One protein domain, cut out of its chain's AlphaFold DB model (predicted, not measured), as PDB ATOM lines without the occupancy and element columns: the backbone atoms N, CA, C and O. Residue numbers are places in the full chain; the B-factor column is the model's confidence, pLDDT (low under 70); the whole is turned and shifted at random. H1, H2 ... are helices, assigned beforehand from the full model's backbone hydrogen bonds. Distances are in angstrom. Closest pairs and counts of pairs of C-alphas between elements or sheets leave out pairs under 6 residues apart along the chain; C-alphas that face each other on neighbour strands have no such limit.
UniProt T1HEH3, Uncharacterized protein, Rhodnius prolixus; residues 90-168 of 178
ATOM      1  N   ARG A  90      24.564  33.617 -15.559       81.38
ATOM      2  CA  ARG A  90      23.145  33.951 -15.399       81.38
ATOM      3  C   ARG A  90      22.831  34.243 -13.934       81.38
ATOM      4  O   ARG A  90      23.261  33.521 -13.047       81.38
ATOM      5  N   VAL A  91      22.075  35.316 -13.717       85.06
ATOM      6  CA  VAL A  91      21.590  35.715 -12.386       85.06
ATOM      7  C   VAL A  91      20.330  34.934 -12.002       85.06
ATOM      8  O   VAL A  91      20.148  34.595 -10.838       85.06
ATOM      9  N   PHE A  92      19.488  34.635 -12.994       88.12
ATOM     10  CA  PHE A  92      18.215  33.943 -12.829       88.12
ATOM     11  C   PHE A  92      18.193  32.631 -13.605       88.12
ATOM     12  O   PHE A  92      18.708  32.549 -14.733       88.12
ATOM     13  N   ASP A  93      17.533  31.649 -13.002       89.06
ATOM     14  CA  ASP A  93      17.217  30.371 -13.635       89.06
ATOM     15  C   ASP A  93      16.067  30.536 -14.643       89.06
ATOM     16  O   ASP A  93      15.380  31.557 -14.663       89.06
ATOM     17  N   ASP A  94      15.839  29.545 -15.507       87.44
ATOM     18  CA  ASP A  94      14.800  29.639 -16.546       87.44
ATOM     19  C   ASP A  94      13.391  29.819 -15.957       87.44
ATOM     20  O   ASP A  94      12.611  30.637 -16.440       87.44
ATOM     21  N   THR A  95      13.080  29.116 -14.867       89.50
ATOM     22  CA  THR A  95      11.788  29.212 -14.166       89.50
ATOM     23  C   THR A  95      11.582  30.575 -13.499       89.50
ATOM     24  O   THR A  95      10.479  31.129 -13.498       89.50
ATOM     25  N   GLU A  96      12.657  31.139 -12.954       89.88
ATOM     26  CA  GLU A  96      12.668  32.461 -12.330       89.88
ATOM     27  C   GLU A  96      12.499  33.565 -13.376       89.88
ATOM     28  O   GLU A  96      11.716  34.495 -13.170       89.88
ATOM     29  N   GLU A  97      13.181  33.448 -14.520       89.88
ATOM     30  CA  GLU A  97      13.009  34.386 -15.631       89.88
ATOM     31  C   GLU A  97      11.581  34.362 -16.180       89.88
ATOM     32  O   GLU A  97      11.022  35.433 -16.410       89.88
ATOM     33  N   LEU A  98      10.965  33.183 -16.323       89.81
ATOM     34  CA  LEU A  98       9.565  33.057 -16.755       89.81
ATOM     35  C   LEU A  98       8.592  33.710 -15.763       89.81
ATOM     36  O   LEU A  98       7.690  34.444 -16.158       89.81
ATOM     37  N   SER A  99       8.823  33.528 -14.462       90.69
ATOM     38  CA  SER A  99       8.013  34.188 -13.429       90.69
ATOM     39  C   SER A  99       8.118  35.718 -13.516       90.69
ATOM     40  O   SER A  99       7.123  36.434 -13.384       90.69
ATOM     41  N   LEU A 100       9.329  36.234 -13.758       89.88
ATOM     42  CA  LEU A 100       9.579  37.668 -13.918       89.88
ATOM     43  C   LEU A 100       8.892  38.224 -15.173       89.88
ATOM     44  O   LEU A 100       8.302  39.305 -15.139       89.88
ATOM     45  N   VAL A 101       8.948  37.472 -16.266       88.88
ATOM     46  CA  VAL A 101       8.246  37.754 -17.517       88.88
ATOM     47  C   VAL A 101       6.736  37.880 -17.302       88.88
ATOM     48  O   VAL A 101       6.130  38.843 -17.776       88.88
ATOM     49  N   ASP A 102       6.117  36.936 -16.599       88.06
ATOM     50  CA  ASP A 102       4.661  36.922 -16.421       88.06
ATOM     51  C   ASP A 102       4.191  38.081 -15.544       88.06
ATOM     52  O   ASP A 102       3.163  38.719 -15.807       88.06
ATOM     53  N   TYR A 103       5.010  38.447 -14.563       88.00
ATOM     54  CA  TYR A 103       4.791  39.656 -13.784       88.00
ATOM     55  C   TYR A 103       4.903  40.927 -14.645       88.00
ATOM     56  O   TYR A 103       4.028  41.794 -14.593       88.00
ATOM     57  N   ILE A 104       5.911  41.011 -15.521       85.50
ATOM     58  CA  ILE A 104       6.065  42.113 -16.488       85.50
ATOM     59  C   ILE A 104       4.857  42.206 -17.431       85.50
ATOM     60  O   ILE A 104       4.346  43.305 -17.663       85.50
ATOM     61  N   LYS A 105       4.362  41.073 -17.946       82.94
ATOM     62  CA  LYS A 105       3.149  41.004 -18.783       82.94
ATOM     63  C   LYS A 105       1.936  41.567 -18.047       82.94
ATOM     64  O   LYS A 105       1.140  42.292 -18.640       82.94
ATOM     65  N   THR A 106       1.805  41.245 -16.765       83.62
ATOM     66  CA  THR A 106       0.696  41.702 -15.921       83.62
ATOM     67  C   THR A 106       0.736  43.217 -15.729       83.62
ATOM     68  O   THR A 106      -0.260  43.887 -15.992       83.62
ATOM     69  N   ILE A 107       1.900  43.777 -15.387       80.12
ATOM     70  CA  ILE A 107       2.070  45.232 -15.230       80.12
ATOM     71  C   ILE A 107       1.826  45.967 -16.552       80.12
ATOM     72  O   ILE A 107       1.156  46.999 -16.567       80.12
ATOM     73  N   ALA A 108       2.322  45.422 -17.666       78.00
ATOM     74  CA  ALA A 108       2.135  46.017 -18.986       78.00
ATOM     75  C   ALA A 108       0.651  46.076 -19.395       78.00
ATOM     76  O   ALA A 108       0.225  47.054 -20.008       78.00
ATOM     77  N   LYS A 109      -0.150  45.063 -19.030       75.06
ATOM     78  CA  LYS A 109      -1.609  45.057 -19.253       75.06
ATOM     79  C   LYS A 109      -2.341  46.095 -18.402       75.06
ATOM     80  O   LYS A 109      -3.335  46.646 -18.855       75.06
ATOM     81  N   MET A 110      -1.840  46.389 -17.203       74.56
ATOM     82  CA  MET A 110      -2.424  47.367 -16.275       74.56
ATOM     83  C   MET A 110      -2.102  48.836 -16.639       74.56
ATOM     84  O   MET A 110      -2.257  49.717 -15.805       74.56
ATOM     85  N   GLN A 111      -1.665  49.105 -17.878       57.16
ATOM     86  CA  GLN A 111      -1.392  50.435 -18.453       57.16
ATOM     87  C   GLN A 111      -0.274  51.274 -17.808       57.16
ATOM     88  O   GLN A 111      -0.061  52.425 -18.193       57.16
ATOM     89  N   TYR A 112       0.549  50.705 -16.931       58.06
ATOM     90  CA  TYR A 112       1.791  51.356 -16.518       58.06
ATOM     91  C   TYR A 112       2.831  51.119 -17.607       58.06
ATOM     92  O   TYR A 112       3.455  50.059 -17.650       58.06
ATOM     93  N   GLY A 113       2.979  52.073 -18.529       59.50
ATOM     94  CA  GLY A 113       4.009  52.033 -19.566       59.50
ATOM     95  C   GLY A 113       5.349  51.604 -18.969       59.50
ATOM     96  O   GLY A 113       5.980  52.348 -18.218       59.50
ATOM     97  N   LEU A 114       5.765  50.371 -19.252       69.25
ATOM     98  CA  LEU A 114       6.938  49.810 -18.608       69.25
ATOM     99  C   LEU A 114       8.164  50.290 -19.377       69.25
ATOM    100  O   LEU A 114       8.298  50.049 -20.571       69.25
ATOM    101  N   SER A 115       9.059  51.018 -18.718       78.81
ATOM    102  CA  SER A 115      10.318  51.433 -19.334       78.81
ATOM    103  C   SER A 115      11.371  50.335 -19.178       78.81
ATOM    104  O   SER A 115      11.335  49.541 -18.233       78.81
ATOM    105  N   LYS A 116      12.381  50.309 -20.059       81.75
ATOM    106  CA  LYS A 116      13.536  49.402 -19.897       81.75
ATOM    107  C   LYS A 116      14.234  49.602 -18.547       81.75
ATOM    108  O   LYS A 116      14.763  48.648 -17.988       81.75
ATOM    109  N   LYS A 117      14.222  50.833 -18.024       84.38
ATOM    110  CA  LYS A 117      14.747  51.160 -16.696       84.38
ATOM    111  C   LYS A 117      13.921  50.480 -15.599       84.38
ATOM    112  O   LYS A 117      14.496  49.783 -14.773       84.38
ATOM    113  N   GLY A 118      12.592  50.575 -15.670       84.75
ATOM    114  CA  GLY A 118      11.687  49.926 -14.717       84.75
ATOM    115  C   GLY A 118      11.842  48.403 -14.677       84.75
ATOM    116  O   GLY A 118      11.886  47.822 -13.597       84.75
ATOM    117  N   VAL A 119      12.034  47.750 -15.832       87.69
ATOM    118  CA  VAL A 119      12.332  46.303 -15.879       87.69
ATOM    119  C   VAL A 119      13.638  45.973 -15.153       87.69
ATOM    120  O   VAL A 119      13.707  44.998 -14.407       87.69
ATOM    121  N   ARG A 120      14.680  46.789 -15.345       90.38
ATOM    122  CA  ARG A 120      15.982  46.582 -14.697       90.38
ATOM    123  C   ARG A 120      15.913  46.803 -13.181       90.38
ATOM    124  O   ARG A 120      16.561  46.073 -12.434       90.38
ATOM    125  N   GLU A 121      15.130  47.773 -12.717       90.12
ATOM    126  CA  GLU A 121      14.895  48.012 -11.284       90.12
ATOM    127  C   GLU A 121      14.104  46.863 -10.650       90.12
ATOM    128  O   GLU A 121      14.447  46.373  -9.573       90.12
ATOM    129  N   LEU A 122      13.070  46.386 -11.345       89.75
ATOM    130  CA  LEU A 122      12.277  45.238 -10.926       89.75
ATOM    131  C   LEU A 122      13.138  43.974 -10.813       89.75
ATOM    132  O   LEU A 122      13.049  43.258  -9.818       89.75
ATOM    133  N   ALA A 123      14.003  43.725 -11.795       91.19
ATOM    134  CA  ALA A 123      14.925  42.597 -11.774       91.19
ATOM    135  C   ALA A 123      15.876  42.651 -10.572       91.19
ATOM    136  O   ALA A 123      16.064  41.644  -9.893       91.19
ATOM    137  N   TYR A 124      16.424  43.825 -10.248       92.25
ATOM    138  CA  TYR A 124      17.243  43.983  -9.046       92.25
ATOM    139  C   TYR A 124      16.456  43.647  -7.770       92.25
ATOM    140  O   TYR A 124      16.907  42.825  -6.970       92.25
ATOM    141  N   LYS A 125      15.252  44.213  -7.609       91.31
ATOM    142  CA  LYS A 125      14.377  43.930  -6.456       91.31
ATOM    143  C   LYS A 125      14.059  42.439  -6.340       91.31
ATOM    144  O   LYS A 125      14.134  41.879  -5.247       91.31
ATOM    145  N   TYR A 126      13.759  41.790  -7.463       91.62
ATOM    146  CA  TYR A 126      13.478  40.360  -7.518       91.62
ATOM    147  C   TYR A 126      14.690  39.521  -7.087       91.62
ATOM    148  O   TYR A 126      14.560  38.606  -6.273       91.62
ATOM    149  N   ALA A 127      15.889  39.878  -7.550       90.69
ATOM    150  CA  ALA A 127      17.114  39.184  -7.174       90.69
ATOM    151  C   ALA A 127      17.476  39.351  -5.689       90.69
ATOM    152  O   ALA A 127      17.904  38.386  -5.053       90.69
ATOM    153  N   VAL A 128      17.271  40.548  -5.126       90.69
ATOM    154  CA  VAL A 128      17.454  40.814  -3.688       90.69
ATOM    155  C   VAL A 128      16.463  39.998  -2.861       90.69
ATOM    156  O   VAL A 128      16.867  39.343  -1.902       90.69
ATOM    157  N   ALA A 129      15.188  39.959  -3.264       90.50
ATOM    158  CA  ALA A 129      14.162  39.162  -2.590       90.50
ATOM    159  C   ALA A 129      14.494  37.658  -2.599       90.50
ATOM    160  O   ALA A 129      14.292  36.967  -1.602       90.50
ATOM    161  N   LYS A 130      15.062  37.158  -3.702       88.38
ATOM    162  CA  LYS A 130      15.521  35.767  -3.850       88.38
ATOM    163  C   LYS A 130      16.906  35.492  -3.243       88.38
ATOM    164  O   LYS A 130      17.358  34.351  -3.296       88.38
ATOM    165  N   LYS A 131      17.580  36.500  -2.669       88.12
ATOM    166  CA  LYS A 131      18.943  36.414  -2.102       88.12
ATOM    167  C   LYS A 131      19.977  35.818  -3.079       88.12
ATOM    168  O   LYS A 131      20.887  35.098  -2.667       88.12
ATOM    169  N   LYS A 132      19.839  36.101  -4.380       85.69
ATOM    170  CA  LYS A 132      20.761  35.612  -5.421       85.69
ATOM    171  C   LYS A 132      22.056  36.429  -5.432       85.69
ATOM    172  O   LYS A 132      22.082  37.604  -5.064       85.69
ATOM    173  N   LYS A 133      23.149  35.796  -5.873       83.12
ATOM    174  CA  LYS A 133      24.426  36.484  -6.099       83.12
ATOM    175  C   LYS A 133      24.330  37.298  -7.384       83.12
ATOM    176  O   LYS A 133      24.286  36.735  -8.475       83.12
ATOM    177  N   ASN A 134      24.340  38.618  -7.239       82.38
ATOM    178  CA  ASN A 134      24.272  39.549  -8.360       82.38
ATOM    179  C   ASN A 134      25.648  40.174  -8.623       82.38
ATOM    180  O   ASN A 134      26.474  40.238  -7.709       82.38
ATOM    181  N   PRO A 135      25.906  40.663  -9.848       82.75
ATOM    182  CA  PRO A 135      27.086  41.473 -10.126       82.75
ATOM    183  C   PRO A 135      27.162  42.685  -9.185       82.75
ATOM    184  O   PRO A 135      26.132  43.276  -8.867       82.75
ATOM    185  N   THR A 136      28.372  43.088  -8.790       82.56
ATOM    186  CA  THR A 136      28.602  44.250  -7.903       82.56
ATOM    187  C   THR A 136      27.948  45.523  -8.435       82.56
ATOM    188  O   THR A 136      27.288  46.232  -7.686       82.56
ATOM    189  N   THR A 137      27.998  45.716  -9.755       83.38
ATOM    190  CA  THR A 137      27.373  46.851 -10.448       83.38
ATOM    191  C   THR A 137      25.873  46.985 -10.185       83.38
ATOM    192  O   THR A 137      25.344  48.090 -10.233       83.38
ATOM    193  N   TRP A 138      25.168  45.885  -9.888       88.12
ATOM    194  CA  TRP A 138      23.743  45.947  -9.559       88.12
ATOM    195  C   TRP A 138      23.499  46.520  -8.164       88.12
ATOM    196  O   TRP A 138      22.466  47.142  -7.943       88.12
ATOM    197  N   GLY A 139      24.414  46.273  -7.223       80.19
ATOM    198  CA  GLY A 139      24.303  46.739  -5.843       80.19
ATOM    199  C   GLY A 139      24.527  48.243  -5.720       80.19
ATOM    200  O   GLY A 139      23.759  48.909  -5.025       80.19
ATOM    201  N   ASP A 140      25.516  48.770  -6.445       83.56
ATOM    202  CA  ASP A 140      25.903  50.186  -6.387       83.56
ATOM    203  C   ASP A 140      24.785  51.097  -6.915       83.56
ATOM    204  O   ASP A 140      24.369  52.052  -6.260       83.56
ATOM    205  N   GLU A 141      24.241  50.757  -8.084       84.19
ATOM    206  CA  GLU A 141      23.195  51.540  -8.750       84.19
ATOM    207  C   GLU A 141      21.769  51.103  -8.357       84.19
ATOM    208  O   GLU A 141      20.791  51.744  -8.745       84.19
ATOM    209  N   LYS A 142      21.631  49.994  -7.612       88.62
ATOM    210  CA  LYS A 142      20.348  49.338  -7.271       88.62
ATOM    211  C   LYS A 142      19.468  49.039  -8.492       88.62
ATOM    212  O   LYS A 142      18.236  49.038  -8.415       88.62
ATOM    213  N   ILE A 143      20.101  48.779  -9.632       90.62
ATOM    214  CA  ILE A 143      19.452  48.511 -10.914       90.62
ATOM    215  C   ILE A 143      20.210  47.394 -11.630       90.62
ATOM    216  O   ILE A 143      21.438  47.349 -11.611       90.62
ATOM    217  N   ALA A 144      19.500  46.476 -12.290       89.00
ATOM    218  CA  ALA A 144      20.173  45.465 -13.100       89.00
ATOM    219  C   ALA A 144      20.985  46.127 -14.219       89.00
ATOM    220  O   ALA A 144      20.593  47.177 -14.708       89.00
ATOM    221  N   GLY A 145      22.095  45.541 -14.662       87.81
ATOM    222  CA  GLY A 145      22.929  46.097 -15.737       87.81
ATOM    223  C   GLY A 145      22.242  46.114 -17.111       87.81
ATOM    224  O   GLY A 145      21.334  45.326 -17.386       87.81
ATOM    225  N   GLU A 146      22.691  46.986 -18.017       85.62
ATOM    226  CA  GLU A 146      22.114  47.069 -19.368       85.62
ATOM    227  C   GLU A 146      22.388  45.799 -20.190       85.62
ATOM    228  O   GLU A 146      21.524  45.337 -20.933       85.62
ATOM    229  N   GLU A 147      23.554  45.181 -19.993       85.75
ATOM    230  CA  GLU A 147      23.914  43.912 -20.635       85.75
ATOM    231  C   GLU A 147      22.965  42.776 -20.236       85.75
ATOM    232  O   GLU A 147      22.544  41.979 -21.077       85.75
ATOM    233  N   TRP A 148      22.551  42.745 -18.964       88.50
ATOM    234  CA  TRP A 148      21.546  41.790 -18.503       88.50
ATOM    235  C   TRP A 148      20.218  42.005 -19.226       88.50
ATOM    236  O   TRP A 148      19.646  41.039 -19.728       88.50
ATOM    237  N   MET A 149      19.774  43.259 -19.366       87.31
ATOM    238  CA  MET A 149      18.533  43.594 -20.068       87.31
ATOM    239  C   MET A 149      18.584  43.170 -21.543       87.31
ATOM    240  O   MET A 149      17.634  42.570 -22.046       87.31
ATOM    241  N   ARG A 150      19.703  43.422 -22.242       85.50
ATOM    242  CA  ARG A 150      19.906  42.961 -23.631       85.50
ATOM    243  C   ARG A 150      19.822  41.438 -23.733       85.50
ATOM    244  O   ARG A 150      19.140  40.921 -24.617       85.50
ATOM    245  N   GLY A 151      20.485  40.725 -22.821       85.88
ATOM    246  CA  GLY A 151      20.453  39.265 -22.769       85.88
ATOM    247  C   GLY A 151      19.058  38.711 -22.478       85.88
ATOM    248  O   GLY A 151      18.620  37.790 -23.164       85.88
ATOM    249  N   PHE A 152      18.358  39.291 -21.502       86.31
ATOM    250  CA  PHE A 152      16.995  38.923 -21.117       86.31
ATOM    251  C   PHE A 152      16.022  39.089 -22.290       86.31
ATOM    252  O   PHE A 152      15.337  38.138 -22.656       86.31
ATOM    253  N   MET A 153      16.053  40.239 -22.975       83.88
ATOM    254  CA  MET A 153      15.237  40.464 -24.177       83.88
ATOM    255  C   MET A 153      15.562  39.487 -25.311       83.88
ATOM    256  O   MET A 153      14.661  39.057 -26.018       83.88
ATOM    257  N   LYS A 154      16.838  39.128 -25.506       84.38
ATOM    258  CA  LYS A 154      17.241  38.189 -26.564       84.38
ATOM    259  C   LYS A 154      16.748  36.763 -26.298       84.38
ATOM    260  O   LYS A 154      16.459  36.040 -27.246       84.38
ATOM    261  N   ARG A 155      16.687  36.342 -25.030       84.94
ATOM    262  CA  ARG A 155      16.169  35.018 -24.646       84.94
ATOM    263  C   ARG A 155      14.656  34.936 -24.818       84.94
ATOM    264  O   ARG A 155      14.160  33.960 -25.365       84.94
ATOM    265  N   HIS A 156      13.959  35.999 -24.433       83.38
ATOM    266  CA  HIS A 156      12.497  36.086 -24.453       83.38
ATOM    267  C   HIS A 156      11.969  36.858 -25.672       83.38
ATOM    268  O   HIS A 156      10.924  37.495 -25.625       83.38
ATOM    269  N   ASP A 157      12.689  36.801 -26.797       75.69
ATOM    270  CA  ASP A 157      12.392  37.592 -28.003       75.69
ATOM    271  C   ASP A 157      11.025  37.260 -28.628       75.69
ATOM    272  O   ASP A 157      10.352  38.114 -29.209       75.69
ATOM    273  N   LYS A 158      10.597  36.002 -28.463       69.00
ATOM    274  CA  LYS A 158       9.302  35.487 -28.931       69.00
ATOM    275  C   LYS A 158       8.126  35.976 -28.091       69.00
ATOM    276  O   LYS A 158       6.978  35.826 -28.501       69.00
ATOM    277  N   GLU A 159       8.387  36.551 -26.923       68.12
ATOM    278  CA  GLU A 159       7.331  37.045 -26.061       68.12
ATOM    279  C   GLU A 159       6.923  38.449 -26.492       68.12
ATOM    280  O   GLU A 159       7.637  39.439 -26.310       68.12
ATOM    281  N   SER A 160       5.735  38.522 -27.091       53.28
ATOM    282  CA  SER A 160       5.153  39.719 -27.703       53.28
ATOM    283  C   SER A 160       5.207  40.963 -26.808       53.28
ATOM    284  O   SER A 160       5.366  42.072 -27.314       53.28
ATOM    285  N   THR A 161       5.155  40.801 -25.485       58.88
ATOM    286  CA  THR A 161       5.158  41.909 -24.524       58.88
ATOM    287  C   THR A 161       6.494  42.639 -24.387       58.88
ATOM    288  O   THR A 161       6.504  43.849 -24.158       58.88
ATOM    289  N   LEU A 162       7.628  41.957 -24.565       63.03
ATOM    290  CA  LEU A 162       8.952  42.590 -24.480       63.03
ATOM    291  C   LEU A 162       9.317  43.349 -25.763       63.03
ATOM    292  O   LEU A 162      10.161  44.247 -25.739       63.03
ATOM    293  N   ASN A 163       8.635  43.059 -26.875       55.78
ATOM    294  CA  ASN A 163       8.795  43.796 -28.127       55.78
ATOM    295  C   ASN A 163       8.193  45.214 -28.056       55.78
ATOM    296  O   ASN A 163       8.750  46.127 -28.668       55.78
ATOM    297  N   TYR A 164       7.176  45.465 -27.218       55.50
ATOM    298  CA  TYR A 164       6.687  46.832 -26.964       55.50
ATOM    299  C   TYR A 164       7.751  47.728 -26.303       55.50
ATOM    300  O   TYR A 164       7.792  48.928 -26.563       55.50
ATOM    301  N   LEU A 165       8.694  47.149 -25.544       56.75
ATOM    302  CA  LEU A 165       9.843  47.874 -24.980       56.75
ATOM    303  C   LEU A 165      10.882  48.268 -26.043       56.75
ATOM    304  O   LEU A 165      11.664  49.196 -25.823       56.75
ATOM    305  N   LYS A 166      10.927  47.575 -27.190       52.47
ATOM    306  CA  LYS A 166      11.774  47.957 -28.335       52.47
ATOM    307  C   LYS A 166      11.190  49.139 -29.110       52.47
ATOM    308  O   LYS A 166      11.960  49.913 -29.667       52.47
ATOM    309  N   MET A 167       9.866  49.296 -29.107       44.38
ATOM    310  CA  MET A 167       9.122  50.309 -29.868       44.38
ATOM    311  C   MET A 167       8.699  51.527 -29.034       44.38
ATOM    312  O   MET A 167       7.680  52.166 -29.312       44.38
ATOM    313  N   SER A 168       9.488  51.886 -28.020       46.94
ATOM    314  CA  SER A 168       9.300  53.145 -27.301       46.94
ATOM    315  C   SER A 168       9.623  54.303 -28.250       46.94
ATOM    316  O   SER A 168      10.789  54.606 -28.465       46.94
TER     317      SER A 168
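What this domain is: This is residues 90 to 168 of the 178 residues of an uncharacterized protein of Rhodnius prolixus (UniProt T1HEH3). H2 sits in the middle of a small helical body with few contacts, H1 crossing it steeply and H4 about perpendicular to it. Short H3 is near H2, and short H5 near H1. The printed part has 79 residues, five named helices and no named strand: all helix, compact, radius of gyration of the C-alphas 11.9 A, spans 30 by 24 by 21 A.

Where its parts are: H1, residues 94 to 109, starts at C-alpha (14.800, 29.639, -16.546) and is 22.7 A long. H2 is residues 116 to 129, 20.1 A; H3, 136 to 141; H4, 146 to 155, 14.4 A; H5, 160 to 163, ending at (8.795, 43.796, -28.127).

How they stand to each other: H1 and H2 only just touch, with 3 pairs of C-alphas within 8 A, the closest Ile 104 and Val 119. H2 touches H4, closest C-alphas Arg 120 and Met 149, 6.7 A. In H1, H2 and H4 every O i to N i+4 pair is within hydrogen-bond range; in H3, 1 of 2.

The domain as a whole: The printed part has no cut and no long link. Residues 111 to 114 and 158 to 168 have pLDDT under 70.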